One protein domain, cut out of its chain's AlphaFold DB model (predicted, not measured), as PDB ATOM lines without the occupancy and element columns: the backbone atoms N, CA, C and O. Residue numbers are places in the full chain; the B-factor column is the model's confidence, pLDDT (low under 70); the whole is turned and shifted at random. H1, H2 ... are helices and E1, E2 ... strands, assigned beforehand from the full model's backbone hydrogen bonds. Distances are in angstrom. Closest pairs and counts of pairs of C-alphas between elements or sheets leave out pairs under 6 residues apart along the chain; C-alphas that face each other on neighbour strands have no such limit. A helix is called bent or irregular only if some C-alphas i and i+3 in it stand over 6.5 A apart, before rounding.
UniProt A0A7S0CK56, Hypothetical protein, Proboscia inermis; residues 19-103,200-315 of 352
ATOM      1  N   ALA A  19     159.149 218.252 276.582       51.12
ATOM      2  CA  ALA A  19     160.418 218.012 277.270       51.12
ATOM      3  C   ALA A  19     160.224 217.264 278.599       51.12
ATOM      4  O   ALA A  19     160.987 216.357 278.923       51.12
ATOM      5  N   THR A  20     159.156 217.570 279.344       50.59
ATOM      6  CA  THR A  20     158.887 216.902 280.626       50.59
ATOM      7  C   THR A  20     158.453 215.452 280.427       50.59
ATOM      8  O   THR A  20     158.819 214.608 281.235       50.59
ATOM      9  N   LYS A  21     157.744 215.117 279.337       49.47
ATOM     10  CA  LYS A  21     157.403 213.720 279.009       49.47
ATOM     11  C   LYS A  21     158.635 212.885 278.685       49.47
ATOM     12  O   LYS A  21     158.704 211.745 279.130       49.47
ATOM     13  N   GLU A  22     159.605 213.442 277.969       54.97
ATOM     14  CA  GLU A  22     160.823 212.712 277.608       54.97
ATOM     15  C   GLU A  22     161.769 212.564 278.812       54.97
ATOM     16  O   GLU A  22     162.278 211.478 279.081       54.97
ATOM     17  N   ILE A  23     161.899 213.606 279.638       58.06
ATOM     18  CA  ILE A  23     162.675 213.561 280.887       58.06
ATOM     19  C   ILE A  23     162.024 212.629 281.923       58.06
ATOM     20  O   ILE A  23     162.729 211.859 282.579       58.06
ATOM     21  N   LEU A  24     160.691 212.634 282.054       53.78
ATOM     22  CA  LEU A  24     159.956 211.686 282.905       53.78
ATOM     23  C   LEU A  24     160.067 210.256 282.381       53.78
ATOM     24  O   LEU A  24     160.211 209.346 283.187       53.78
ATOM     25  N   ARG A  25     160.046 210.035 281.059       51.34
ATOM     26  CA  ARG A  25     160.280 208.709 280.462       51.34
ATOM     27  C   ARG A  25     161.673 208.195 280.789       51.34
ATOM     28  O   ARG A  25     161.798 207.063 281.244       51.34
ATOM     29  N   HIS A  26     162.702 209.025 280.645       60.12
ATOM     30  CA  HIS A  26     164.066 208.641 281.001       60.12
ATOM     31  C   HIS A  26     164.252 208.447 282.513       60.12
ATOM     32  O   HIS A  26     164.938 207.514 282.917       60.12
ATOM     33  N   SER A  27     163.584 209.241 283.352       68.38
ATOM     34  CA  SER A  27     163.672 209.124 284.817       68.38
ATOM     35  C   SER A  27     162.869 207.943 285.372       68.38
ATOM     36  O   SER A  27     163.339 207.252 286.269       68.38
ATOM     37  N   ALA A  28     161.680 207.665 284.831       68.69
ATOM     38  CA  ALA A  28     160.855 206.524 285.225       68.69
ATOM     39  C   ALA A  28     161.479 205.200 284.762       68.69
ATOM     40  O   ALA A  28     161.521 204.245 285.534       68.69
ATOM     41  N   LEU A  29     162.034 205.151 283.544       69.25
ATOM     42  CA  LEU A  29     162.812 203.998 283.086       69.25
ATOM     43  C   LEU A  29     164.087 203.821 283.918       69.25
ATOM     44  O   LEU A  29     164.389 202.698 284.301       69.25
ATOM     45  N   ALA A  30     164.793 204.901 284.271       67.56
ATOM     46  CA  ALA A  30     165.953 204.826 285.160       67.56
ATOM     47  C   ALA A  30     165.579 204.338 286.569       67.56
ATOM     48  O   ALA A  30     166.289 203.508 287.134       67.56
ATOM     49  N   ALA A  31     164.445 204.781 287.118       75.12
ATOM     50  CA  ALA A  31     163.940 204.310 288.403       75.12
ATOM     51  C   ALA A  31     163.612 202.809 288.358       75.12
ATOM     52  O   ALA A  31     164.065 202.068 289.226       75.12
ATOM     53  N   ILE A  32     162.920 202.337 287.316       73.50
ATOM     54  CA  ILE A  32     162.604 200.911 287.130       73.50
ATOM     55  C   ILE A  32     163.883 200.086 286.928       73.50
ATOM     56  O   ILE A  32     164.050 199.049 287.565       73.50
ATOM     57  N   LEU A  33     164.820 200.559 286.102       76.06
ATOM     58  CA  LEU A  33     166.105 199.895 285.887       76.06
ATOM     59  C   LEU A  33     166.918 199.823 287.180       76.06
ATOM     60  O   LEU A  33     167.456 198.767 287.481       76.06
ATOM     61  N   SER A  34     166.960 200.889 287.985       77.00
ATOM     62  CA  SER A  34     167.644 200.882 289.285       77.00
ATOM     63  C   SER A  34     166.960 199.971 290.313       77.00
ATOM     64  O   SER A  34     167.639 199.280 291.072       77.00
ATOM     65  N   ALA A  35     165.624 199.901 290.284       80.62
ATOM     66  CA  ALA A  35     164.829 199.051 291.162       80.62
ATOM     67  C   ALA A  35     165.015 197.560 290.855       80.62
ATOM     68  O   ALA A  35     164.944 196.742 291.766       80.62
ATOM     69  N   VAL A  36     165.280 197.207 289.594       81.38
ATOM     70  CA  VAL A  36     165.557 195.827 289.164       81.38
ATOM     71  C   VAL A  36     167.063 195.518 289.176       81.38
ATOM     72  O   VAL A  36     167.450 194.368 289.368       81.38
ATOM     73  N   ALA A  37     167.929 196.529 289.062       79.12
ATOM     74  CA  ALA A  37     169.380 196.362 289.054       79.12
ATOM     75  C   ALA A  37     169.916 195.780 290.363       79.12
ATOM     76  O   ALA A  37     170.745 194.877 290.315       79.12
ATOM     77  N   LEU A  38     169.447 196.251 291.524       80.06
ATOM     78  CA  LEU A  38     169.892 195.718 292.816       80.06
ATOM     79  C   LEU A  38     169.454 194.251 293.023       80.06
ATOM     80  O   LEU A  38     170.314 193.437 293.364       80.06
ATOM     81  N   PRO A  39     168.193 193.862 292.740       78.81
ATOM     82  CA  PRO A  39     167.787 192.458 292.692       78.81
ATOM     83  C   PRO A  39     168.603 191.603 291.716       78.81
ATOM     84  O   PRO A  39     169.082 190.544 292.107       78.81
ATOM     85  N   ILE A  40     168.813 192.049 290.470       76.38
ATOM     86  CA  ILE A  40     169.588 191.291 289.470       76.38
ATOM     87  C   ILE A  40     171.054 191.156 289.892       76.38
ATOM     88  O   ILE A  40     171.627 190.076 289.776       76.38
ATOM     89  N   ALA A  41     171.671 192.223 290.403       74.06
ATOM     90  CA  ALA A  41     173.047 192.186 290.887       74.06
ATOM     91  C   ALA A  41     173.201 191.212 292.064       74.06
ATOM     92  O   ALA A  41     174.167 190.453 292.097       74.06
ATOM     93  N   LEU A  42     172.227 191.179 292.982       74.88
ATOM     94  CA  LEU A  42     172.175 190.197 294.066       74.88
ATOM     95  C   LEU A  42     172.012 188.765 293.547       74.88
ATOM     96  O   LEU A  42     172.738 187.885 294.000       74.88
ATOM     97  N   VAL A  43     171.112 188.526 292.589       76.44
ATOM     98  CA  VAL A  43     170.910 187.200 291.977       76.44
ATOM     99  C   VAL A  43     172.178 186.728 291.258       76.44
ATOM    100  O   VAL A  43     172.611 185.596 291.455       76.44
ATOM    101  N   ASN A  44     172.837 187.601 290.497       70.44
ATOM    102  CA  ASN A  44     174.085 187.273 289.807       70.44
ATOM    103  C   ASN A  44     175.232 186.999 290.789       70.44
ATOM    104  O   ASN A  44     175.971 186.030 290.613       70.44
ATOM    105  N   ALA A  45     175.365 187.811 291.843       66.94
ATOM    106  CA  ALA A  45     176.353 187.584 292.893       66.94
ATOM    107  C   ALA A  45     176.095 186.263 293.637       66.94
ATOM    108  O   ALA A  45     177.035 185.511 293.889       66.94
ATOM    109  N   ALA A  46     174.831 185.942 293.929       66.06
ATOM    110  CA  ALA A  46     174.447 184.675 294.543       66.06
ATOM    111  C   ALA A  46     174.781 183.480 293.635       66.06
ATOM    112  O   ALA A  46     175.420 182.537 294.094       66.06
ATOM    113  N   HIS A  47     174.467 183.549 292.336       65.94
ATOM    114  CA  HIS A  47     174.782 182.482 291.380       65.94
ATOM    115  C   HIS A  47     176.288 182.218 291.229       65.94
ATOM    116  O   HIS A  47     176.700 181.061 291.118       65.94
ATOM    117  N   MET A  48     177.126 183.260 291.263       61.44
ATOM    118  CA  MET A  48     178.586 183.095 291.234       61.44
ATOM    119  C   MET A  48     179.112 182.356 292.470       61.44
ATOM    120  O   MET A  48     180.021 181.522 292.373       61.44
ATOM    121  N   ILE A  49     178.538 182.652 293.635       68.69
ATOM    122  CA  ILE A  49     178.914 181.999 294.885       68.69
ATOM    123  C   ILE A  49     178.405 180.554 294.903       68.69
ATOM    124  O   ILE A  49     179.172 179.650 295.227       68.69
ATOM    125  N   ASP A  50     177.164 180.308 294.478       69.94
ATOM    126  CA  ASP A  50     176.571 178.969 294.464       69.94
ATOM    127  C   ASP A  50     177.351 177.992 293.577       69.94
ATOM    128  O   ASP A  50     177.562 176.848 293.985       69.94
ATOM    129  N   GLY A  51     177.824 178.424 292.402       79.31
ATOM    130  CA  GLY A  51     178.591 177.568 291.491       79.31
ATOM    131  C   GLY A  51     179.956 177.159 292.054       79.31
ATOM    132  O   GLY A  51     180.301 175.979 292.066       79.31
ATOM    133  N   THR A  52     180.723 178.121 292.573       84.88
ATOM    134  CA  THR A  52     182.062 177.861 293.133       84.88
ATOM    135  C   THR A  52     182.001 177.071 294.438       84.88
ATOM    136  O   THR A  52     182.766 176.126 294.631       84.88
ATOM    137  N   TRP A  53     181.056 177.410 295.314       80.94
ATOM    138  CA  TRP A  53     180.821 176.704 296.568       80.94
ATOM    139  C   TRP A  53     180.323 175.274 296.343       80.94
ATOM    140  O   TRP A  53     180.825 174.345 296.975       80.94
ATOM    141  N   THR A  54     179.366 175.076 295.432       84.19
ATOM    142  CA  THR A  54     178.851 173.734 295.116       84.19
ATOM    143  C   THR A  54     179.945 172.868 294.500       84.19
ATOM    144  O   THR A  54     180.135 171.744 294.956       84.19
ATOM    145  N   LEU A  55     180.744 173.411 293.574       88.69
ATOM    146  CA  LEU A  55     181.910 172.709 293.039       88.69
ATOM    147  C   LEU A  55     182.902 172.330 294.149       88.69
ATOM    148  O   LEU A  55     183.406 171.214 294.171       88.69
ATOM    149  N   ALA A  56     183.172 173.229 295.097       90.06
ATOM    150  CA  ALA A  56     184.055 172.928 296.221       90.06
ATOM    151  C   ALA A  56     183.499 171.812 297.128       90.06
ATOM    152  O   ALA A  56     184.276 170.971 297.582       90.06
ATOM    153  N   ILE A  57     182.179 171.754 297.349       89.56
ATOM    154  CA  ILE A  57     181.528 170.634 298.053       89.56
ATOM    155  C   ILE A  57     181.731 169.327 297.284       89.56
ATOM    156  O   ILE A  57     182.151 168.340 297.882       89.56
ATOM    157  N   GLU A  58     181.464 169.319 295.976       90.88
ATOM    158  CA  GLU A  58     181.616 168.125 295.134       90.88
ATOM    159  C   GLU A  58     183.058 167.609 295.155       90.88
ATOM    160  O   GLU A  58     183.292 166.426 295.394       90.88
ATOM    161  N   ARG A  59     184.043 168.506 295.017       95.56
ATOM    162  CA  ARG A  59     185.466 168.147 295.097       95.56
ATOM    163  C   ARG A  59     185.880 167.646 296.475       95.56
ATOM    164  O   ARG A  59     186.699 166.735 296.556       95.56
ATOM    165  N   ALA A  60     185.337 168.212 297.553       95.81
ATOM    166  CA  ALA A  60     185.593 167.714 298.902       95.81
ATOM    167  C   ALA A  60     185.019 166.302 299.099       95.81
ATOM    168  O   ALA A  60     185.681 165.454 299.700       95.81
ATOM    169  N   ASP A  61     183.826 166.033 298.562       95.31
ATOM    170  CA  ASP A  61     183.198 164.713 298.624       95.31
ATOM    171  C   ASP A  61     183.990 163.672 297.811       95.31
ATOM    172  O   ASP A  61     184.260 162.587 298.335       95.31
ATOM    173  N   GLU A  62     184.431 164.018 296.593       96.19
ATOM    174  CA  GLU A  62     185.316 163.193 295.751       96.19
ATOM    175  C   GLU A  62     186.654 162.902 296.444       96.19
ATOM    176  O   GLU A  62     187.064 161.747 296.557       96.19
ATOM    177  N   ALA A  63     187.316 163.937 296.968       97.81
ATOM    178  CA  ALA A  63     188.589 163.791 297.669       97.81
ATOM    179  C   ALA A  63     188.458 162.935 298.939       97.81
ATOM    180  O   ALA A  63     189.377 162.192 299.276       97.81
ATOM    181  N   GLY A  64     187.316 163.000 299.628       97.44
ATOM    182  CA  GLY A  64     187.032 162.153 300.784       97.44
ATOM    183  C   GLY A  64     186.902 160.679 300.405       97.44
ATOM    184  O   GLY A  64     187.450 159.818 301.093       97.44
ATOM    185  N   ALA A  65     186.239 160.382 299.285       94.94
ATOM    186  CA  ALA A  65     186.134 159.018 298.777       94.94
ATOM    187  C   ALA A  65     187.503 158.454 298.357       94.94
ATOM    188  O   ALA A  65     187.820 157.307 298.676       94.94
ATOM    189  N   GLU A  66     188.346 159.257 297.703       95.38
ATOM    190  CA  GLU A  66     189.710 158.833 297.362       95.38
ATOM    191  C   GLU A  66     190.597 158.681 298.605       95.38
ATOM    192  O   GLU A  66     191.347 157.711 298.701       95.38
ATOM    193  N   LEU A  67     190.459 159.553 299.612       95.12
ATOM    194  CA  LEU A  67     191.156 159.391 300.891       95.12
ATOM    195  C   LEU A  67     190.798 158.052 301.552       95.12
ATOM    196  O   LEU A  67     191.694 157.348 302.016       95.12
ATOM    197  N   ALA A  68     189.518 157.667 301.556       93.38
ATOM    198  CA  ALA A  68     189.080 156.378 302.091       93.38
ATOM    199  C   ALA A  68     189.745 155.201 301.359       93.38
ATOM    200  O   ALA A  68     190.231 154.270 302.003       93.38
ATOM    201  N   ARG A  69     189.839 155.262 300.025       90.25
ATOM    202  CA  ARG A  69     190.543 154.242 299.230       90.25
ATOM    203  C   ARG A  69     192.029 154.189 299.558       90.25
ATOM    204  O   ARG A  69     192.543 153.108 299.835       90.25
ATOM    205  N   CYS A  70     192.701 155.338 299.620       90.69
ATOM    206  CA  CYS A  70     194.108 155.404 300.008       90.69
ATOM    207  C   CYS A  70     194.344 154.819 301.407       90.69
ATOM    208  O   CYS A  70     195.321 154.105 301.615       90.69
ATOM    209  N   LEU A  71     193.450 155.079 302.365       90.56
ATOM    210  CA  LEU A  71     193.530 154.526 303.719       90.56
ATOM    211  C   LEU A  71     193.351 152.999 303.745       90.56
ATOM    212  O   LEU A  71     194.065 152.310 304.478       90.56
ATOM    213  N   LEU A  72     192.448 152.459 302.923       87.94
ATOM    214  CA  LEU A  72     192.225 151.015 302.791       87.94
ATOM    215  C   LEU A  72     193.415 150.300 302.138       87.94
ATOM    216  O   LEU A  72     193.827 149.229 302.598       87.94
ATOM    217  N   GLU A  73     193.972 150.895 301.085       85.62
ATOM    218  CA  GLU A  73     195.028 150.304 300.255       85.62
ATOM    219  C   GLU A  73     196.445 150.565 300.764       85.62
ATOM    220  O   GLU A  73     197.374 149.880 300.328       85.62
ATOM    221  N   SER A  74     196.609 151.520 301.686       81.94
ATOM    222  CA  SER A  74     197.904 151.949 302.213       81.94
ATOM    223  C   SER A  74     198.791 150.762 302.617       81.94
ATOM    224  O   SER A  74     198.325 149.747 303.135       81.94
ATOM    225  N   GLU A  75     200.096 150.888 302.403       74.19
ATOM    226  CA  GLU A  75     201.096 149.892 302.815       74.19
ATOM    227  C   GLU A  75     201.920 150.375 304.019       74.19
ATOM    228  O   GLU A  75     202.758 149.645 304.541       74.19
ATOM    229  N   ALA A  76     201.631 151.583 304.522       66.75
ATOM    230  CA  ALA A  76     202.359 152.261 305.599       66.75
ATOM    231  C   ALA A  76     202.108 151.676 307.011       66.75
ATOM    232  O   ALA A  76     202.293 152.354 308.021       66.75
ATOM    233  N   GLY A  77     201.688 150.410 307.097       66.88
ATOM    234  CA  GLY A  77     201.366 149.713 308.342       66.88
ATOM    235  C   GLY A  77     199.921 149.897 308.829       66.88
ATOM    236  O   GLY A  77     199.077 150.528 308.188       66.88
ATOM    237  N   HIS A  78     199.635 149.298 309.988       74.12
ATOM    238  CA  HIS A  78     198.306 149.252 310.621       74.12
ATOM    239  C   HIS A  78     198.107 150.353 311.672       74.12
ATOM    240  O   HIS A  78     197.305 150.194 312.589       74.12
ATOM    241  N   ARG A  79     198.874 151.448 311.600       85.94
ATOM    242  CA  ARG A  79     198.769 152.512 312.598       85.94
ATOM    243  C   ARG A  79     197.452 153.274 312.387       85.94
ATOM    244  O   ARG A  79     197.238 153.745 311.268       85.94
ATOM    245  N   PRO A  80     196.608 153.420 313.420       89.31
ATOM    246  CA  PRO A  80     195.421 154.252 313.316       89.31
ATOM    247  C   PRO A  80     195.793 155.709 313.022       89.31
ATOM    248  O   PRO A  80     196.869 156.194 313.402       89.31
ATOM    249  N   VAL A  81     194.896 156.403 312.322       92.81
ATOM    250  CA  VAL A  81     195.045 157.824 311.993       92.81
ATOM    251  C   VAL A  81     194.010 158.664 312.730       92.81
ATOM    252  O   VAL A  81     192.866 158.249 312.907       92.81
ATOM    253  N   THR A  82     194.401 159.875 313.113       94.12
ATOM    254  CA  THR A  82     193.477 160.901 313.605       94.12
ATOM    255  C   THR A  82     193.249 161.921 312.501       94.12
ATOM    256  O   THR A  82     194.210 162.476 311.964       94.12
ATOM    257  N   LEU A  83     191.989 162.178 312.159       96.50
ATOM    258  CA  LEU A  83     191.620 163.141 311.126       96.50
ATOM    259  C   LEU A  83     191.109 164.436 311.762       96.50
ATOM    260  O   LEU A  83     190.198 164.424 312.586       96.50
ATOM    261  N   VAL A  84     191.676 165.569 311.356       96.06
ATOM    262  CA  VAL A  84     191.263 166.899 311.816       96.06
ATOM    263  C   VAL A  84     191.007 167.761 310.594       96.06
ATOM    264  O   VAL A  84     191.873 167.888 309.731       96.06
ATOM    265  N   GLY A  85     189.822 168.357 310.511       95.44
ATOM    266  CA  GLY A  85     189.462 169.203 309.382       95.44
ATOM    267  C   GLY A  85     188.519 170.319 309.784       95.44
ATOM    268  O   GLY A  85     187.656 170.146 310.644       95.44
ATOM    269  N   PHE A  86     188.675 171.462 309.123       93.94
ATOM    270  CA  PHE A  86     187.759 172.590 309.228       93.94
ATOM    271  C   PHE A  86     187.094 172.851 307.873       93.94
ATOM    272  O   PHE A  86     187.692 172.579 306.831       93.94
ATOM    273  N   SER A  87     185.868 173.379 307.870       92.44
ATOM    274  CA  SER A  87     185.151 173.764 306.646       92.44
ATOM    275  C   SER A  87     185.096 172.617 305.614       92.44
ATOM    276  O   SER A  87     184.686 171.503 305.944       92.44
ATOM    277  N   MET A  88     185.542 172.840 304.376       92.50
ATOM    278  CA  MET A  88     185.626 171.807 303.338       92.50
ATOM    279  C   MET A  88     186.529 170.628 303.724       92.50
ATOM    280  O   MET A  88     186.256 169.502 303.321       92.50
ATOM    281  N   GLY A  89     187.545 170.836 304.567       95.69
ATOM    282  CA  GLY A  89     188.334 169.741 305.134       95.69
ATOM    283  C   GLY A  89     187.512 168.862 306.081       95.69
ATOM    284  O   GLY A  89     187.632 167.641 306.052       95.69
ATOM    285  N   ALA A  90     186.609 169.456 306.868       95.81
ATOM    286  CA  ALA A  90     185.660 168.691 307.679       95.81
ATOM    287  C   ALA A  90     184.685 167.901 306.790       95.81
ATOM    288  O   ALA A  90     184.373 166.747 307.079       95.81
ATOM    289  N   ARG A  91     184.229 168.502 305.681       95.38
ATOM    290  CA  ARG A  91     183.366 167.832 304.695       95.38
ATOM    291  C   ARG A  91     184.057 166.636 304.045       95.38
ATOM    292  O   ARG A  91     183.455 165.570 303.965       95.38
ATOM    293  N   LEU A  92     185.319 166.803 303.667       98.00
ATOM    294  CA  LEU A  92     186.163 165.745 303.122       98.00
ATOM    295  C   LEU A  92     186.269 164.567 304.096       98.00
ATOM    296  O   LEU A  92     186.026 163.429 303.702       98.00
ATOM    297  N   ILE A  93     186.557 164.829 305.376       98.00
ATOM    298  CA  ILE A  93     186.621 163.777 306.406       98.00
ATOM    299  C   ILE A  93     185.261 163.097 306.568       98.00
ATOM    300  O   ILE A  93     185.191 161.873 306.602       98.00
ATOM    301  N   TYR A  94     184.170 163.862 306.620       97.19
ATOM    302  CA  TYR A  94     182.823 163.302 306.712       97.19
ATOM    303  C   TYR A  94     182.493 162.376 305.524       97.19
ATOM    304  O   TYR A  94     181.953 161.289 305.724       97.19
ATOM    305  N   SER A  95     182.856 162.765 304.295       97.31
ATOM    306  CA  SER A  95     182.720 161.911 303.104       97.31
ATOM    307  C   SER A  95     183.594 160.654 303.203       97.31
ATOM    308  O   SER A  95     183.107 159.546 302.986       97.31
ATOM    309  N   CYS A  96     184.850 160.802 303.637       97.31
ATOM    310  CA  CYS A  96     185.772 159.688 303.864       97.31
ATOM    311  C   CYS A  96     185.210 158.660 304.855       97.31
ATOM    312  O   CYS A  96     185.234 157.464 304.580       97.31
ATOM    313  N   LEU A  97     184.675 159.102 305.997       97.06
ATOM    314  CA  LEU A  97     184.114 158.207 307.014       97.06
ATOM    315  C   LEU A  97     182.881 157.453 306.506       97.06
ATOM    316  O   LEU A  97     182.746 156.256 306.756       97.06
ATOM    317  N   LYS A  98     182.004 158.125 305.752       96.00
ATOM    318  CA  LYS A  98     180.861 157.469 305.102       96.00
ATOM    319  C   LYS A  98     181.297 156.419 304.084       96.00
ATOM    320  O   LYS A  98     180.676 155.364 303.993       96.00
ATOM    321  N   GLU A  99     182.340 156.706 303.312       94.94
ATOM    322  CA  GLU A  99     182.852 155.764 302.319       94.94
ATOM    323  C   GLU A  99     183.516 154.549 302.986       94.94
ATOM    324  O   GLU A  99     183.314 153.415 302.547       94.94
ATOM    325  N   LEU A 100     184.222 154.748 304.103       94.38
ATOM    326  CA  LEU A 100     184.731 153.650 304.929       94.38
ATOM    327  C   LEU A 100     183.597 152.781 305.506       94.38
ATOM    328  O   LEU A 100     183.719 151.559 305.482       94.38
ATOM    329  N   ASP A 101     182.478 153.368 305.946       94.81
ATOM    330  CA  ASP A 101     181.296 152.623 306.433       94.81
ATOM    331  C   ASP A 101     180.651 151.770 305.336       94.81
ATOM    332  O   ASP A 101     180.301 150.602 305.546       94.81
ATOM    333  N   ARG A 102     180.585 152.318 304.120       92.50
ATOM    334  CA  ARG A 102     180.149 151.576 302.936       92.50
ATOM    335  C   ARG A 102     181.060 150.376 302.676       92.50
ATOM    336  O   ARG A 102     180.575 149.276 302.408       92.50
ATOM    337  N   HIS A 103     182.375 150.570 302.762       90.94
ATOM    338  CA  HIS A 103     183.342 149.488 302.601       90.94
ATOM    339  C   HIS A 103     183.260 148.452 303.728       90.94
ATOM    340  O   HIS A 103     183.362 147.259 303.436       90.94
ATOM    341  N   ARG A 200     192.709 144.885 304.729       72.69
ATOM    342  CA  ARG A 200     192.401 145.169 306.141       72.69
ATOM    343  C   ARG A 200     190.911 145.452 306.355       72.69
ATOM    344  O   ARG A 200     190.202 145.734 305.392       72.69
ATOM    345  N   GLU A 201     190.457 145.386 307.603       81.56
ATOM    346  CA  GLU A 201     189.113 145.830 307.979       81.56
ATOM    347  C   GLU A 201     188.989 147.360 307.804       81.56
ATOM    348  O   GLU A 201     189.890 148.086 308.229       81.56
ATOM    349  N   PRO A 202     187.931 147.856 307.135       82.62
ATOM    350  CA  PRO A 202     187.674 149.291 306.994       82.62
ATOM    351  C   PRO A 202     187.416 150.019 308.320       82.62
ATOM    352  O   PRO A 202     187.826 151.172 308.480       82.62
ATOM    353  N   ALA A 203     186.749 149.358 309.268       82.38
ATOM    354  CA  ALA A 203     186.572 149.873 310.619       82.38
ATOM    355  C   ALA A 203     187.921 150.016 311.343       82.38
ATOM    356  O   ALA A 203     188.855 149.245 311.131       82.38
ATOM    357  N   SER A 204     188.014 150.997 312.242       82.38
ATOM    358  CA  SER A 204     189.198 151.250 313.085       82.38
ATOM    359  C   SER A 204     190.450 151.776 312.372       82.38
ATOM    360  O   SER A 204     191.487 151.931 313.015       82.38
ATOM    361  N   ILE A 205     190.383 152.106 311.075       91.50
ATOM    362  CA  ILE A 205     191.496 152.797 310.401       91.50
ATOM    363  C   ILE A 205     191.637 154.229 310.929       91.50
ATOM    364  O   ILE A 205     192.744 154.691 311.207       91.50
ATOM    365  N   VAL A 206     190.508 154.926 311.070       94.19
ATOM    366  CA  VAL A 206     190.440 156.264 311.660       94.19
ATOM    367  C   VAL A 206     190.068 156.106 313.124       94.19
ATOM    368  O   VAL A 206     188.939 155.732 313.405       94.19
ATOM    369  N   GLU A 207     190.995 156.375 314.039       92.75
ATOM    370  CA  GLU A 207     190.766 156.254 315.486       92.75
ATOM    371  C   GLU A 207     189.930 157.412 316.021       92.75
ATOM    372  O   GLU A 207     188.899 157.170 316.640       92.75
ATOM    373  N   ASP A 208     190.328 158.647 315.706       94.19
ATOM    374  CA  ASP A 208     189.667 159.877 316.144       94.19
ATOM    375  C   ASP A 208     189.370 160.787 314.944       94.19
ATOM    376  O   ASP A 208     190.158 160.873 313.996       94.19
ATOM    377  N   ALA A 209     188.261 161.525 315.000       96.06
ATOM    378  CA  ALA A 209     187.886 162.506 313.988       96.06
ATOM    379  C   ALA A 209     187.358 163.803 314.620       96.06
ATOM    380  O   ALA A 209     186.419 163.786 315.415       96.06
ATOM    381  N   ILE A 210     187.938 164.940 314.227       96.06
ATOM    382  CA  ILE A 210     187.560 166.278 314.694       96.06
ATOM    383  C   ILE A 210     187.081 167.103 313.502       96.06
ATOM    384  O   ILE A 210     187.854 167.428 312.598       96.06
ATOM    385  N   LEU A 211     185.798 167.455 313.519       96.44
ATOM    386  CA  LEU A 211     185.116 168.186 312.459       96.44
ATOM    387  C   LEU A 211     184.779 169.593 312.949       96.44
ATOM    388  O   LEU A 211     183.993 169.752 313.879       96.44
ATOM    389  N   MET A 212     185.358 170.620 312.328       94.56
ATOM    390  CA  MET A 212     185.133 172.020 312.702       94.56
ATOM    391  C   MET A 212     184.350 172.757 311.620       94.56
ATOM    392  O   MET A 212     184.776 172.811 310.468       94.56
ATOM    393  N   GLY A 213     183.199 173.334 311.974       91.19
ATOM    394  CA  GLY A 213     182.406 174.133 311.035       91.19
ATOM    395  C   GLY A 213     181.977 173.344 309.790       91.19
ATOM    396  O   GLY A 213     182.110 173.842 308.676       91.19
ATOM    397  N   LEU A 214     181.509 172.100 309.965       92.56
ATOM    398  CA  LEU A 214     181.149 171.192 308.868       92.56
ATOM    399  C   LEU A 214     180.042 171.785 307.964       92.56
ATOM    400  O   LEU A 214     178.895 171.910 308.419       92.56
ATOM    401  N   PRO A 215     180.319 172.062 306.670       89.94
ATOM    402  CA  PRO A 215     179.315 172.494 305.705       89.94
ATOM    403  C   PRO A 215     178.531 171.283 305.181       89.94
ATOM    404  O   PRO A 215     178.671 170.841 304.038       89.94
ATOM    405  N   ASN A 216     177.696 170.702 306.036       88.19
ATOM    406  CA  ASN A 216     176.764 169.656 305.641       88.19
ATOM    407  C   ASN A 216     175.430 169.801 306.373       88.19
ATOM    408  O   ASN A 216     175.376 170.250 307.520       88.19
ATOM    409  N   HIS A 217     174.357 169.381 305.708       85.69
ATOM    410  CA  HIS A 217     173.071 169.217 306.365       85.69
ATOM    411  C   HIS A 217     173.139 168.070 307.367       85.69
ATOM    412  O   HIS A 217     173.776 167.041 307.123       85.69
ATOM    413  N   PHE A 218     172.431 168.233 308.477       86.69
ATOM    414  CA  PHE A 218     172.279 167.169 309.453       86.69
ATOM    415  C   PHE A 218     171.576 165.950 308.838       86.69
ATOM    416  O   PHE A 218     170.501 166.057 308.244       86.69
ATOM    417  N   SER A 219     172.203 164.786 309.001       89.12
ATOM    418  CA  SER A 219     171.667 163.476 308.644       89.12
ATOM    419  C   SER A 219     172.036 162.495 309.751       89.12
ATOM    420  O   SER A 219     173.216 162.199 309.941       89.12
ATOM    421  N   SER A 220     171.034 161.992 310.474       89.44
ATOM    422  CA  SER A 220     171.231 161.015 311.551       89.44
ATOM    423  C   SER A 220     171.943 159.761 311.044       89.44
ATOM    424  O   SER A 220     172.934 159.340 311.629       89.44
ATOM    425  N   ASN A 221     171.505 159.221 309.903       91.44
ATOM    426  CA  ASN A 221     172.102 158.038 309.280       91.44
ATOM    427  C   ASN A 221     173.571 158.262 308.901       91.44
ATOM    428  O   ASN A 221     174.401 157.383 309.108       91.44
ATOM    429  N   GLY A 222     173.903 159.442 308.369       92.81
ATOM    430  CA  GLY A 222     175.273 159.761 307.974       92.81
ATOM    431  C   GLY A 222     176.223 159.905 309.165       92.81
ATOM    432  O   GLY A 222     177.334 159.382 309.127       92.81
ATOM    433  N   TRP A 223     175.780 160.536 310.254       94.25
ATOM    434  CA  TRP A 223     176.568 160.616 311.487       94.25
ATOM    435  C   TRP A 223     176.642 159.282 312.232       94.25
ATOM    436  O   TRP A 223     177.695 158.957 312.774       94.25
ATOM    437  N   ALA A 224     175.576 158.478 312.214       93.38
ATOM    438  CA  ALA A 224     175.595 157.118 312.747       93.38
ATOM    439  C   ALA A 224     176.591 156.227 311.985       93.38
ATOM    440  O   ALA A 224     177.335 155.481 312.614       93.38
ATOM    441  N   ALA A 225     176.660 156.355 310.656       93.94
ATOM    442  CA  ALA A 225     177.683 155.705 309.834       93.94
ATOM    443  C   ALA A 225     179.099 156.135 310.239       93.94
ATOM    444  O   ALA A 225     179.950 155.294 310.505       93.94
ATOM    445  N   CYS A 226     179.336 157.441 310.398       95.00
ATOM    446  CA  CYS A 226     180.631 157.935 310.875       95.00
ATOM    447  C   CYS A 226     180.983 157.373 312.263       95.00
ATOM    448  O   CYS A 226     182.117 156.957 312.498       95.00
ATOM    449  N   ARG A 227     180.007 157.320 313.177       93.81
ATOM    450  CA  ARG A 227     180.193 156.813 314.541       93.81
ATOM    451  C   ARG A 227     180.524 155.320 314.586       93.81
ATOM    452  O   ARG A 227     181.310 154.929 315.441       93.81
ATOM    453  N   ARG A 228     179.966 154.501 313.684       91.94
ATOM    454  CA  ARG A 228     180.293 153.064 313.584       91.94
ATOM    455  C   ARG A 228     181.756 152.811 313.224       91.94
ATOM    456  O   ARG A 228     182.316 151.813 313.658       91.94
ATOM    457  N   ILE A 229     182.359 153.702 312.437       94.25
ATOM    458  CA  ILE A 229     183.701 153.499 311.873       94.25
ATOM    459  C   ILE A 229     184.817 154.089 312.720       94.25
ATOM    460  O   ILE A 229     185.919 153.542 312.719       94.25
ATOM    461  N   VAL A 230     184.540 155.171 313.444       94.31
ATOM    462  CA  VAL A 230     185.499 155.814 314.349       94.31
ATOM    463  C   VAL A 230     185.372 155.150 315.725       94.31
ATOM    464  O   VAL A 230     184.384 155.423 316.400       94.31
ATOM    465  N   PRO A 231     186.293 154.285 316.189       90.88
ATOM    466  CA  PRO A 231     186.193 153.666 317.509       90.88
ATOM    467  C   PRO A 231     186.419 154.679 318.639       90.88
ATOM    468  O   PRO A 231     185.754 154.593 319.671       90.88
ATOM    469  N   GLY A 232     187.295 155.663 318.434       91.56
ATOM    470  CA  GLY A 232     187.602 156.721 319.389       91.56
ATOM    471  C   GLY A 232     186.623 157.894 319.321       91.56
ATOM    472  O   GLY A 232     185.405 157.722 319.164       91.56
ATOM    473  N   ARG A 233     187.163 159.099 319.478       92.38
ATOM    474  CA  ARG A 233     186.443 160.365 319.633       92.38
ATOM    475  C   ARG A 233     185.958 160.878 318.287       92.38
ATOM    476  O   ARG A 233     186.752 161.145 317.386       92.38
ATOM    477  N   LEU A 234     184.646 161.066 318.164       94.44
ATOM    478  CA  LEU A 234     184.033 161.764 317.036       94.44
ATOM    479  C   LEU A 234     183.509 163.112 317.530       94.44
ATOM    480  O   LEU A 234     182.475 163.181 318.191       94.44
ATOM    481  N   ILE A 235     184.246 164.176 317.223       94.50
ATOM    482  CA  ILE A 235     184.011 165.515 317.761       94.50
ATOM    483  C   ILE A 235     183.438 166.429 316.679       94.50
ATOM    484  O   ILE A 235     184.039 166.626 315.622       94.50
ATOM    485  N   ASN A 236     182.307 167.056 316.988       95.00
ATOM    486  CA  ASN A 236     181.717 168.151 316.234       95.00
ATOM    487  C   ASN A 236     181.990 169.485 316.947       95.00
ATOM    488  O   ASN A 236     181.427 169.769 318.005       95.00
ATOM    489  N   CYS A 237     182.839 170.321 316.358       94.12
ATOM    490  CA  CYS A 237     183.039 171.701 316.786       94.12
ATOM    491  C   CYS A 237     182.134 172.619 315.959       94.12
ATOM    492  O   CYS A 237     182.358 172.803 314.757       94.12
ATOM    493  N   PHE A 238     181.142 173.229 316.602       92.12
ATOM    494  CA  PHE A 238     180.176 174.109 315.947       92.12
ATOM    495  C   PHE A 238     180.279 175.542 316.476       92.12
ATOM    496  O   PHE A 238     180.636 175.766 317.632       92.12
ATOM    497  N   SER A 239     179.970 176.524 315.628       90.00
ATOM    498  CA  SER A 239     179.838 177.926 316.034       90.00
ATOM    499  C   SER A 239     178.467 178.452 315.639       90.00
ATOM    500  O   SER A 239     178.079 178.435 314.470       90.00
ATOM    501  N   ARG A 240     177.729 178.976 316.618       84.62
ATOM    502  CA  ARG A 240     176.430 179.631 316.397       84.62
ATOM    503  C   ARG A 240     176.583 180.995 315.722       84.62
ATOM    504  O   ARG A 240     175.611 181.520 315.188       84.62
ATOM    505  N   LYS A 241     177.795 181.561 315.750       80.50
ATOM    506  CA  LYS A 241     178.135 182.860 315.157       80.50
ATOM    507  C   LYS A 241     178.645 182.758 313.720       80.50
ATOM    508  O   LYS A 241     178.885 183.788 313.107       80.50
ATOM    509  N   ASP A 242     178.805 181.557 313.166       79.50
ATOM    510  CA  ASP A 242     179.324 181.391 311.809       79.50
ATOM    511  C   ASP A 242     178.328 181.900 310.753       79.50
ATOM    512  O   ASP A 242     177.397 181.204 310.333       79.50
ATOM    513  N   LEU A 243     178.545 183.144 310.321       66.25
ATOM    514  CA  LEU A 243     177.698 183.834 309.356       66.25
ATOM    515  C   LEU A 243     177.841 183.299 307.930       66.25
ATOM    516  O   LEU A 243     176.893 183.438 307.167       66.25
ATOM    517  N   ILE A 244     178.965 182.681 307.553       73.75
ATOM    518  CA  ILE A 244     179.156 182.166 306.186       73.75
ATOM    519  C   ILE A 244     178.382 180.864 306.022       73.75
ATOM    520  O   ILE A 244     177.640 180.721 305.051       73.75
ATOM    521  N   LEU A 245     178.462 179.955 306.996       65.50
ATOM    522  CA  LEU A 245     177.616 178.762 306.991       65.50
ATOM    523  C   LEU A 245     176.141 179.137 307.095       65.50
ATOM    524  O   LEU A 245     175.312 178.550 306.400       65.50
ATOM    525  N   SER A 246     175.813 180.141 307.914       65.69
ATOM    526  CA  SER A 246     174.454 180.670 307.973       65.69
ATOM    527  C   SER A 246     174.014 181.204 306.614       65.69
ATOM    528  O   SER A 246     173.004 180.743 306.113       65.69
ATOM    529  N   LEU A 247     174.770 182.096 305.972       60.56
ATOM    530  CA  LEU A 247     174.398 182.736 304.709       60.56
ATOM    531  C   LEU A 247     174.310 181.734 303.547       60.56
ATOM    532  O   LEU A 247     173.306 181.718 302.841       60.56
ATOM    533  N   MET A 248     175.298 180.851 303.383       66.38
ATOM    534  CA  MET A 248     175.332 179.887 302.271       66.38
ATOM    535  C   MET A 248     174.224 178.835 302.366       66.38
ATOM    536  O   MET A 248     173.622 178.458 301.361       66.38
ATOM    537  N   PHE A 249     173.890 178.379 303.576       59.97
ATOM    538  CA  PHE A 249     172.789 177.434 303.770       59.97
ATOM    539  C   PHE A 249     171.429 178.121 303.977       59.97
ATOM    540  O   PHE A 249     170.399 177.484 303.767       59.97
ATOM    541  N   GLN A 250     171.389 179.410 304.343       56.62
ATOM    542  CA  GLN A 250     170.162 180.220 304.377       56.62
ATOM    543  C   GLN A 250     169.719 180.661 302.984       56.62
ATOM    544  O   GLN A 250     168.520 180.663 302.721       56.62
ATOM    545  N   LEU A 251     170.638 180.959 302.063       53.12
ATOM    546  CA  LEU A 251     170.265 181.200 300.666       53.12
ATOM    547  C   LEU A 251     169.608 179.946 300.058       53.12
ATOM    548  O   LEU A 251     168.562 180.049 299.422       53.12
ATOM    549  N   LYS A 252     170.090 178.743 300.410       51.25
ATOM    550  CA  LYS A 252     169.413 177.467 300.091       51.25
ATOM    551  C   LYS A 252     168.145 177.190 300.922       51.25
ATOM    552  O   LYS A 252     167.313 176.382 300.514       51.25
ATOM    553  N   ARG A 253     167.936 177.888 302.048       49.38
ATOM    554  CA  ARG A 253     166.709 177.808 302.873       49.38
ATOM    555  C   ARG A 253     165.510 178.447 302.169       49.38
ATOM    556  O   ARG A 253     164.394 177.970 302.360       49.38
ATOM    557  N   MET A 254     165.730 179.446 301.308       48.72
ATOM    558  CA  MET A 254     164.670 180.036 300.471       48.72
ATOM    559  C   MET A 254     164.147 179.078 299.386       48.72
ATOM    560  O   MET A 254     163.076 179.313 298.837       48.72
ATOM    561  N   SER A 255     164.856 177.973 299.120       51.91
ATOM    562  CA  SER A 255     164.456 176.918 298.175       51.91
ATOM    563  C   SER A 255     163.754 175.719 298.852       51.91
ATOM    564  O   SER A 255     163.499 174.703 298.217       51.91
ATOM    565  N   GLY A 256     163.406 175.818 300.147       46.69
ATOM    566  CA  GLY A 256     162.514 174.857 300.822       46.69
ATOM    567  C   GLY A 256     163.172 173.779 301.696       46.69
ATOM    568  O   GLY A 256     162.466 172.937 302.249       46.69
ATOM    569  N   ILE A 257     164.497 173.794 301.902       55.44
ATOM    570  CA  ILE A 257     165.186 172.832 302.788       55.44
ATOM    571  C   ILE A 257     165.469 173.468 304.159       55.44
ATOM    572  O   ILE A 257     166.456 174.170 304.369       55.44
ATOM    573  N   LEU A 258     164.594 173.193 305.132       60.09
ATOM    574  CA  LEU A 258     164.688 173.635 306.536       60.09
ATOM    575  C   LEU A 258     165.569 172.714 307.410       60.09
ATOM    576  O   LEU A 258     165.265 172.480 308.577       60.09
ATOM    577  N   ARG A 259     166.660 172.154 306.873       66.44
ATOM    578  CA  ARG A 259     167.534 171.251 307.649       66.44
ATOM    579  C   ARG A 259     168.668 172.021 308.338       66.44
ATOM    580  O   ARG A 259     169.351 172.792 307.656       66.44
ATOM    581  N   PRO A 260     168.907 171.816 309.650       73.50
ATOM    582  CA  PRO A 260     170.017 172.453 310.353       73.50
ATOM    583  C   PRO A 260     171.365 171.999 309.777       73.50
ATOM    584  O   PRO A 260     171.494 170.901 309.226       73.50
ATOM    585  N   VAL A 261     172.369 172.868 309.889       81.00
ATOM    586  CA  VAL A 261     173.738 172.622 309.415       81.00
ATOM    587  C   VAL A 261     174.582 172.162 310.596       81.00
ATOM    588  O   VAL A 261     174.531 172.775 311.662       81.00
ATOM    589  N   CYS A 262     175.371 171.107 310.407       85.19
ATOM    590  CA  CYS A 262     176.185 170.521 311.476       85.19
ATOM    591  C   CYS A 262     177.244 171.488 312.026       85.19
ATOM    592  O   CYS A 262     177.526 171.472 313.215       85.19
ATOM    593  N   GLY A 263     177.798 172.371 311.190       83.00
ATOM    594  CA  GLY A 263     178.777 173.370 311.625       83.00
ATOM    595  C   GLY A 263     178.219 174.506 312.492       83.00
ATOM    596  O   GLY A 263     179.002 175.235 313.095       83.00
ATOM    597  N   THR A 264     176.892 174.660 312.586       85.06
ATOM    598  CA  THR A 264     176.246 175.726 313.381       85.06
ATOM    599  C   THR A 264     175.420 175.210 314.553       85.06
ATOM    600  O   THR A 264     174.981 176.001 315.388       85.06
ATOM    601  N   ASN A 265     175.203 173.897 314.635       87.12
ATOM    602  CA  ASN A 265     174.347 173.270 315.636       87.12
ATOM    603  C   ASN A 265     175.002 172.009 316.207       87.12
ATOM    604  O   ASN A 265     175.771 171.348 315.505       87.12
ATOM    605  N   PRO A 266     174.664 171.631 317.450       89.62
ATOM    606  CA  PRO A 266     175.065 170.340 317.984       89.62
ATOM    607  C   PRO A 266     174.422 169.190 317.192       89.62
ATOM    608  O   PRO A 266     173.321 169.312 316.650       89.62
ATOM    609  N   VAL A 267     175.120 168.061 317.144       89.75
ATOM    610  CA  VAL A 267     174.711 166.811 316.498       89.75
ATOM    611  C   VAL A 267     174.252 165.843 317.581       89.75
ATOM    612  O   VAL A 267     175.059 165.389 318.392       89.75
ATOM    613  N   ASP A 268     172.961 165.522 317.592       88.88
ATOM    614  CA  ASP A 268     172.358 164.616 318.573       88.88
ATOM    615  C   ASP A 268     172.481 163.148 318.131       88.88
ATOM    616  O   ASP A 268     171.556 162.565 317.565       88.88
ATOM    617  N   ILE A 269     173.678 162.576 318.296       89.81
ATOM    618  CA  ILE A 269     173.963 161.160 318.028       89.81
ATOM    619  C   ILE A 269     174.786 160.587 319.190       89.81
ATOM    620  O   ILE A 269     175.795 161.189 319.570       89.81
ATOM    621  N   PRO A 270     174.412 159.419 319.750       87.75
ATOM    622  CA  PRO A 270     175.174 158.789 320.823       87.75
ATOM    623  C   PRO A 270     176.642 158.559 320.442       87.75
ATOM    624  O   PRO A 270     176.945 157.998 319.391       87.75
ATOM    625  N   GLY A 271     177.557 158.984 321.314       87.31
ATOM    626  CA  GLY A 271     179.002 158.873 321.092       87.31
ATOM    627  C   GLY A 271     179.618 159.977 320.225       87.31
ATOM    628  O   GLY A 271     180.825 159.933 320.003       87.31
ATOM    629  N   VAL A 272     178.834 160.954 319.749       91.69
ATOM    630  CA  VAL A 272     179.357 162.187 319.139       91.69
ATOM    631  C   VAL A 272     179.492 163.267 320.211       91.69
ATOM    632  O   VAL A 272     178.523 163.620 320.884       91.69
ATOM    633  N   GLU A 273     180.694 163.813 320.361       91.44
ATOM    634  CA  GLU A 273     180.960 164.931 321.265       91.44
ATOM    635  C   GLU A 273     180.696 166.266 320.563       91.44
ATOM    636  O   GLU A 273     181.070 166.454 319.408       91.44
ATOM    637  N   ASN A 274     180.094 167.226 321.266       92.44
ATOM    638  CA  ASN A 274     179.768 168.535 320.707       92.44
ATOM    639  C   ASN A 274     180.452 169.655 321.498       92.44
ATOM    640  O   ASN A 274     180.208 169.817 322.694       92.44
ATOM    641  N   TYR A 275     181.258 170.464 320.813       92.19
ATOM    642  CA  TYR A 275     181.959 171.610 321.393       92.19
ATOM    643  C   TYR A 275     181.492 172.894 320.714       92.19
ATOM    644  O   TYR A 275     181.619 173.053 319.498       92.19
ATOM    645  N   ASP A 276     180.953 173.817 321.507       91.81
ATOM    646  CA  ASP A 276     180.596 175.152 321.046       91.81
ATOM    647  C   ASP A 276     181.834 176.053 321.096       91.81
ATOM    648  O   ASP A 276     182.287 176.474 322.164       91.81
ATOM    649  N   VAL A 277     182.363 176.365 319.916       91.62
ATOM    650  CA  VAL A 277     183.556 177.202 319.730       91.62
ATOM    651  C   VAL A 277     183.206 178.652 319.381       91.62
ATOM    652  O   VAL A 277     184.070 179.410 318.948       91.62
ATOM    653  N   SER A 278     181.960 179.085 319.614       89.44
ATOM    654  CA  SER A 278     181.507 180.469 319.369       89.44
ATOM    655  C   SER A 278     182.259 181.530 320.190       89.44
ATOM    656  O   SER A 278     182.133 182.727 319.917       89.44
ATOM    657  N   GLY A 279     182.993 181.121 321.232       87.69
ATOM    658  CA  GLY A 279     183.905 181.985 321.987       87.69
ATOM    659  C   GLY A 279     185.206 182.296 321.237       87.69
ATOM    660  O   GLY A 279     185.751 183.379 321.405       87.69
ATOM    661  N   PHE A 280     185.656 181.383 320.370       87.12
ATOM    662  CA  PHE A 280     186.889 181.516 319.586       87.12
ATOM    663  C   PHE A 280     186.640 181.980 318.147       87.12
ATOM    664  O   PHE A 280     187.523 182.556 317.522       87.12
ATOM    665  N   VAL A 281     185.446 181.713 317.608       86.38
ATOM    666  CA  VAL A 281     185.123 181.913 316.190       86.38
ATOM    667  C   VAL A 281     183.954 182.882 316.043       86.38
ATOM    668  O   VAL A 281     182.819 182.545 316.393       86.38
ATOM    669  N   SER A 282     184.222 184.065 315.483       84.38
ATOM    670  CA  SER A 282     183.202 185.076 315.159       84.38
ATOM    671  C   SER A 282     182.831 185.070 313.672       84.38
ATOM    672  O   SER A 282     181.690 185.354 313.321       84.38
ATOM    673  N   SER A 283     183.774 184.703 312.805       83.88
ATOM    674  CA  SER A 283     183.617 184.500 311.363       83.88
ATOM    675  C   SER A 283     184.175 183.134 310.954       83.88
ATOM    676  O   SER A 283     185.112 182.636 311.570       83.88
ATOM    677  N   HIS A 284     183.668 182.530 309.875       85.12
ATOM    678  CA  HIS A 284     184.164 181.238 309.365       85.12
ATOM    679  C   HIS A 284     185.663 181.247 309.027       85.12
ATOM    680  O   HIS A 284     186.322 180.215 309.066       85.12
ATOM    681  N   SER A 285     186.219 182.414 308.692       85.06
ATOM    682  CA  SER A 285     187.659 182.540 308.431       85.06
ATOM    683  C   SER A 285     188.502 182.437 309.708       85.06
ATOM    684  O   SER A 285     189.668 182.051 309.635       85.06
ATOM    685  N   ASP A 286     187.917 182.709 310.879       87.62
ATOM    686  CA  ASP A 286     188.628 182.700 312.162       87.62
ATOM    687  C   ASP A 286     189.048 181.286 312.567       87.62
ATOM    688  O   ASP A 286     190.022 181.135 313.303       87.62
ATOM    689  N   TYR A 287     188.383 180.243 312.045       89.12
ATOM    690  CA  TYR A 287     188.796 178.853 312.257       89.12
ATOM    691  C   TYR A 287     190.281 178.656 311.924       89.12
ATOM    692  O   TYR A 287     190.994 178.036 312.706       89.12
ATOM    693  N   CYS A 288     190.779 179.244 310.830       87.31
ATOM    694  CA  CYS A 288     192.178 179.111 310.409       87.31
ATOM    695  C   CYS A 288     193.184 179.577 311.474       87.31
ATOM    696  O   CYS A 288     194.285 179.036 311.557       87.31
ATOM    697  N   ILE A 289     192.811 180.572 312.279       89.88
ATOM    698  CA  ILE A 289     193.670 181.163 313.311       89.88
ATOM    699  C   ILE A 289     193.398 180.490 314.666       89.88
ATOM    700  O   ILE A 289     194.329 180.186 315.408       89.88
ATOM    701  N   ALA A 290     192.131 180.185 314.953       90.38
ATOM    702  CA  ALA A 290     191.670 179.613 316.213       90.38
ATOM    703  C   ALA A 290     191.876 178.092 316.338       90.38
ATOM    704  O   ALA A 290     191.698 177.560 317.430       90.38
ATOM    705  N   ILE A 291     192.259 177.369 315.271       92.06
ATOM    706  CA  ILE A 291     192.450 175.900 315.290       92.06
ATOM    707  C   ILE A 291     193.284 175.440 316.487       92.06
ATOM    708  O   ILE A 291     192.933 174.457 317.132       92.06
ATOM    709  N   LYS A 292     194.372 176.143 316.816       92.12
ATOM    710  CA  LYS A 292     195.242 175.770 317.939       92.12
ATOM    711  C   LYS A 292     194.503 175.826 319.278       92.12
ATOM    712  O   LYS A 292     194.645 174.909 320.088       92.12
ATOM    713  N   ASP A 293     193.725 176.876 319.498       93.31
ATOM    714  CA  ASP A 293     192.978 177.082 320.738       93.31
ATOM    715  C   ASP A 293     191.775 176.144 320.813       93.31
ATOM    716  O   ASP A 293     191.529 175.544 321.858       93.31
ATOM    717  N   ILE A 294     191.114 175.892 319.680       92.69
ATOM    718  CA  ILE A 294     190.060 174.881 319.557       92.69
ATOM    719  C   ILE A 294     190.612 173.490 319.891       92.69
ATOM    720  O   ILE A 294     190.021 172.785 320.704       92.69
ATOM    721  N   LEU A 295     191.756 173.088 319.324       93.00
ATOM    722  CA  LEU A 295     192.365 171.776 319.581       93.00
ATOM    723  C   LEU A 295     192.765 171.589 321.048       93.00
ATOM    724  O   LEU A 295     192.628 170.492 321.594       93.00
ATOM    725  N   ARG A 296     193.226 172.658 321.703       91.56
ATOM    726  CA  ARG A 296     193.485 172.666 323.149       91.56
ATOM    727  C   ARG A 296     192.194 172.544 323.949       91.56
ATOM    728  O   ARG A 296     192.139 171.750 324.882       91.56
ATOM    729  N   PHE A 297     191.159 173.283 323.560       90.31
ATOM    730  CA  PHE A 297     189.855 173.272 324.216       90.31
ATOM    731  C   PHE A 297     189.177 171.898 324.153       90.31
ATOM    732  O   PHE A 297     188.677 171.418 325.168       90.31
ATOM    733  N   VAL A 298     189.235 171.213 323.005       90.00
ATOM    734  CA  VAL A 298     188.712 169.838 322.860       90.00
ATOM    735  C   VAL A 298     189.625 168.771 323.472       90.00
ATOM    736  O   VAL A 298     189.317 167.578 323.402       90.00
ATOM    737  N   LYS A 299     190.765 169.179 324.050       89.31
ATOM    738  CA  LYS A 299     191.806 168.299 324.590       89.31
ATOM    739  C   LYS A 299     192.233 167.232 323.576       89.31
ATOM    740  O   LYS A 299     192.200 166.036 323.862       89.31
ATOM    741  N   HIS A 300     192.584 167.648 322.360       87.50
ATOM    742  CA  HIS A 300     193.055 166.719 321.332       87.50
ATOM    743  C   HIS A 300     194.266 165.911 321.838       87.50
ATOM    744  O   HIS A 300     195.196 166.477 322.413       87.50
ATOM    745  N   GLY A 301     194.238 164.589 321.633       82.88
ATOM    746  CA  GLY A 301     195.279 163.658 322.084       82.88
ATOM    747  C   GLY A 301     195.095 163.118 323.506       82.88
ATOM    748  O   GLY A 301     195.869 162.258 323.921       82.88
ATOM    749  N   TYR A 302     194.079 163.577 324.241       81.69
ATOM    750  CA  TYR A 302     193.698 162.986 325.523       81.69
ATOM    751  C   TYR A 302     192.594 161.935 325.331       81.69
ATOM    752  O   TYR A 302     191.697 162.146 324.502       81.69
ATOM    753  N   PRO A 303     192.640 160.824 326.095       73.62
ATOM    754  CA  PRO A 303     191.579 159.824 326.091       73.62
ATOM    755  C   PRO A 303     190.253 160.440 326.552       73.62
ATOM    756  O   PRO A 303     190.234 161.483 327.203       73.62
ATOM    757  N   MET A 304     189.145 159.784 326.206       63.56
ATOM    758  CA  MET A 304     187.797 160.194 326.608       63.56
ATOM    759  C   MET A 304     187.704 160.441 328.119       63.56
ATOM    760  O   MET A 304     187.826 159.503 328.908       63.56
ATOM    761  N   ASP A 305     187.421 161.684 328.516       56.69
ATOM    762  CA  ASP A 305     186.874 161.964 329.842       56.69
ATOM    763  C   ASP A 305     185.433 161.397 329.877       56.69
ATOM    764  O   ASP A 305     184.723 161.442 328.877       56.69
ATOM    765  N   HIS A 306     185.035 160.787 330.999       47.09
ATOM    766  CA  HIS A 306     183.845 159.939 331.197       47.09
ATOM    767  C   HIS A 306     182.591 160.184 330.315       47.09
ATOM    768  O   HIS A 306     182.208 161.329 330.072       47.09
ATOM    769  N   PRO A 307     181.843 159.112 329.960       44.09
ATOM    770  CA  PRO A 307     180.647 159.175 329.121       44.09
ATOM    771  C   PRO A 307     179.487 159.833 329.877       44.09
ATOM    772  O   PRO A 307     178.642 159.162 330.462       44.09
ATOM    773  N   SER A 308     179.442 161.159 329.888       41.62
ATOM    774  CA  SER A 308     178.265 161.900 330.329       41.62
ATOM    775  C   SER A 308     177.568 162.472 329.106       41.62
ATOM    776  O   SER A 308     178.071 163.358 328.421       41.62
ATOM    777  N   SER A 309     176.408 161.882 328.830       39.50
ATOM    778  CA  SER A 309     175.367 162.322 327.907       39.50
ATOM    779  C   SER A 309     175.330 163.841 327.691       39.50
ATOM    780  O   SER A 309     175.177 164.594 328.649       39.50
ATOM    781  N   MET A 310     175.391 164.269 326.428       42.72
ATOM    782  CA  MET A 310     175.026 165.618 325.971       42.72
ATOM    783  C   MET A 310     175.596 166.797 326.781       42.72
ATOM    784  O   MET A 310     174.868 167.735 327.106       42.72
ATOM    785  N   ILE A 311     176.896 166.817 327.076       47.94
ATOM    786  CA  ILE A 311     177.526 168.069 327.515       47.94
ATOM    787  C   ILE A 311     178.010 168.821 326.278       47.94
ATOM    788  O   ILE A 311     178.988 168.447 325.639       47.94
ATOM    789  N   VAL A 312     177.301 169.897 325.930       54.78
ATOM    790  CA  VAL A 312     177.849 170.923 325.039       54.78
ATOM    791  C   VAL A 312     178.917 171.668 325.831       54.78
ATOM    792  O   VAL A 312     178.601 172.454 326.726       54.78
ATOM    793  N   HIS A 313     180.183 171.423 325.515       61.00
ATOM    794  CA  HIS A 313     181.282 172.180 326.103       61.00
ATOM    795  C   HIS A 313     181.316 173.570 325.460       61.00
ATOM    796  O   HIS A 313     181.555 173.688 324.260       61.00
ATOM    797  N   MET A 314     181.040 174.620 326.238       58.44
ATOM    798  CA  MET A 314     181.024 176.001 325.746       58.44
ATOM    799  C   MET A 314     182.359 176.700 325.986       58.44
ATOM    800  O   MET A 314     182.841 176.750 327.115       58.44
ATOM    801  N   ALA A 315     182.927 177.279 324.931       52.94
ATOM    802  CA  ALA A 315     184.051 178.195 325.048       52.94
ATOM    803  C   ALA A 315     183.592 179.511 325.703       52.94
ATOM    804  O   ALA A 315     182.777 180.239 325.130       52.94
TER     805      ALA A 315
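What this domain is: This is residues 19 to 103 and 200 to 315 of the 352 residues of the protein "Hypothetical protein" of Proboscia inermis (UniProt A0A7S0CK56). A four-stranded parallel sheet, in the order E1 E2 E3 E4, is the core of a three-layered body, with H2 and H3 over one face and H5 over the other. Long H1 packs on H2 with residues 56 to 68, and its residues 19 to 45 stick out as an arm. The printed part has 201 residues, class mixed, with five named helices and four named strands, H1 E1 H2 E2 H3 E3 H4 E4 H5. It is loose, radius of gyration of the C-alphas 21.8 A, spanning 85 by 36 by 30 A.

Where its parts are: The strands are E1, residues 81 to 86, E2, 206 to 212, E3, 234 to 238, and E4, 272 to 276. H1, residues 19 to 73, measures 79.4 A from C-alpha 19 at (160.418, 218.012, 277.270), with a 28 degree kink near residue 36. H2 is residues 88 to 103, 22.4 A; H3, 220 to 229; H4, 243 to 255. H5, 284 to 297, ends at C-alpha 297 (189.855, 173.272, 324.216) and is irregular: C-alphas 289 and 292 are 7.3 A apart.

How they stand to each other: Within hydrogen-bond range are N 85 and O 210 of E1 and E2, 3.0 A, N 237 and O 211 of E3 and E2, 2.8 A, and N 236 and O 273 of E3 and E4, 2.8 A. E2, H3, E3 and E3, H4, E4 are strand-helix-strand units, parallel neighbours joined through a helix, with right-handed crossovers. H2 runs along the strands at a height over the sheet of 9.4 A. H1 touches H2, closest C-alphas Gly 64 and Cys 96, 4.1 A. H2 touches H3 with residues 94 to 101 alone, closest C-alphas Leu 97 and Cys 226, 5.2 A. H4, not on the sheet, only just touches H5, only at their ends, with 3 pairs of C-alphas within 8 A, closest Ile 244 and His 284, 6.0 A. Every O i to N i+4 pair is within range in H2 and H3, against 49 of 51 in H1, 7 of 9 in H4 and 6 of 10 in H5.

The domain as a whole: C-alphas 19 and 77, the farthest apart, are 85.5 A apart. Residues 104 to 199 are not printed, a 10.6 A gap between C-alphas 103 and 200. The link H4 to E4 is long. Low pLDDT includes residues 19 to 30, 245 to 259 and 304 to 315.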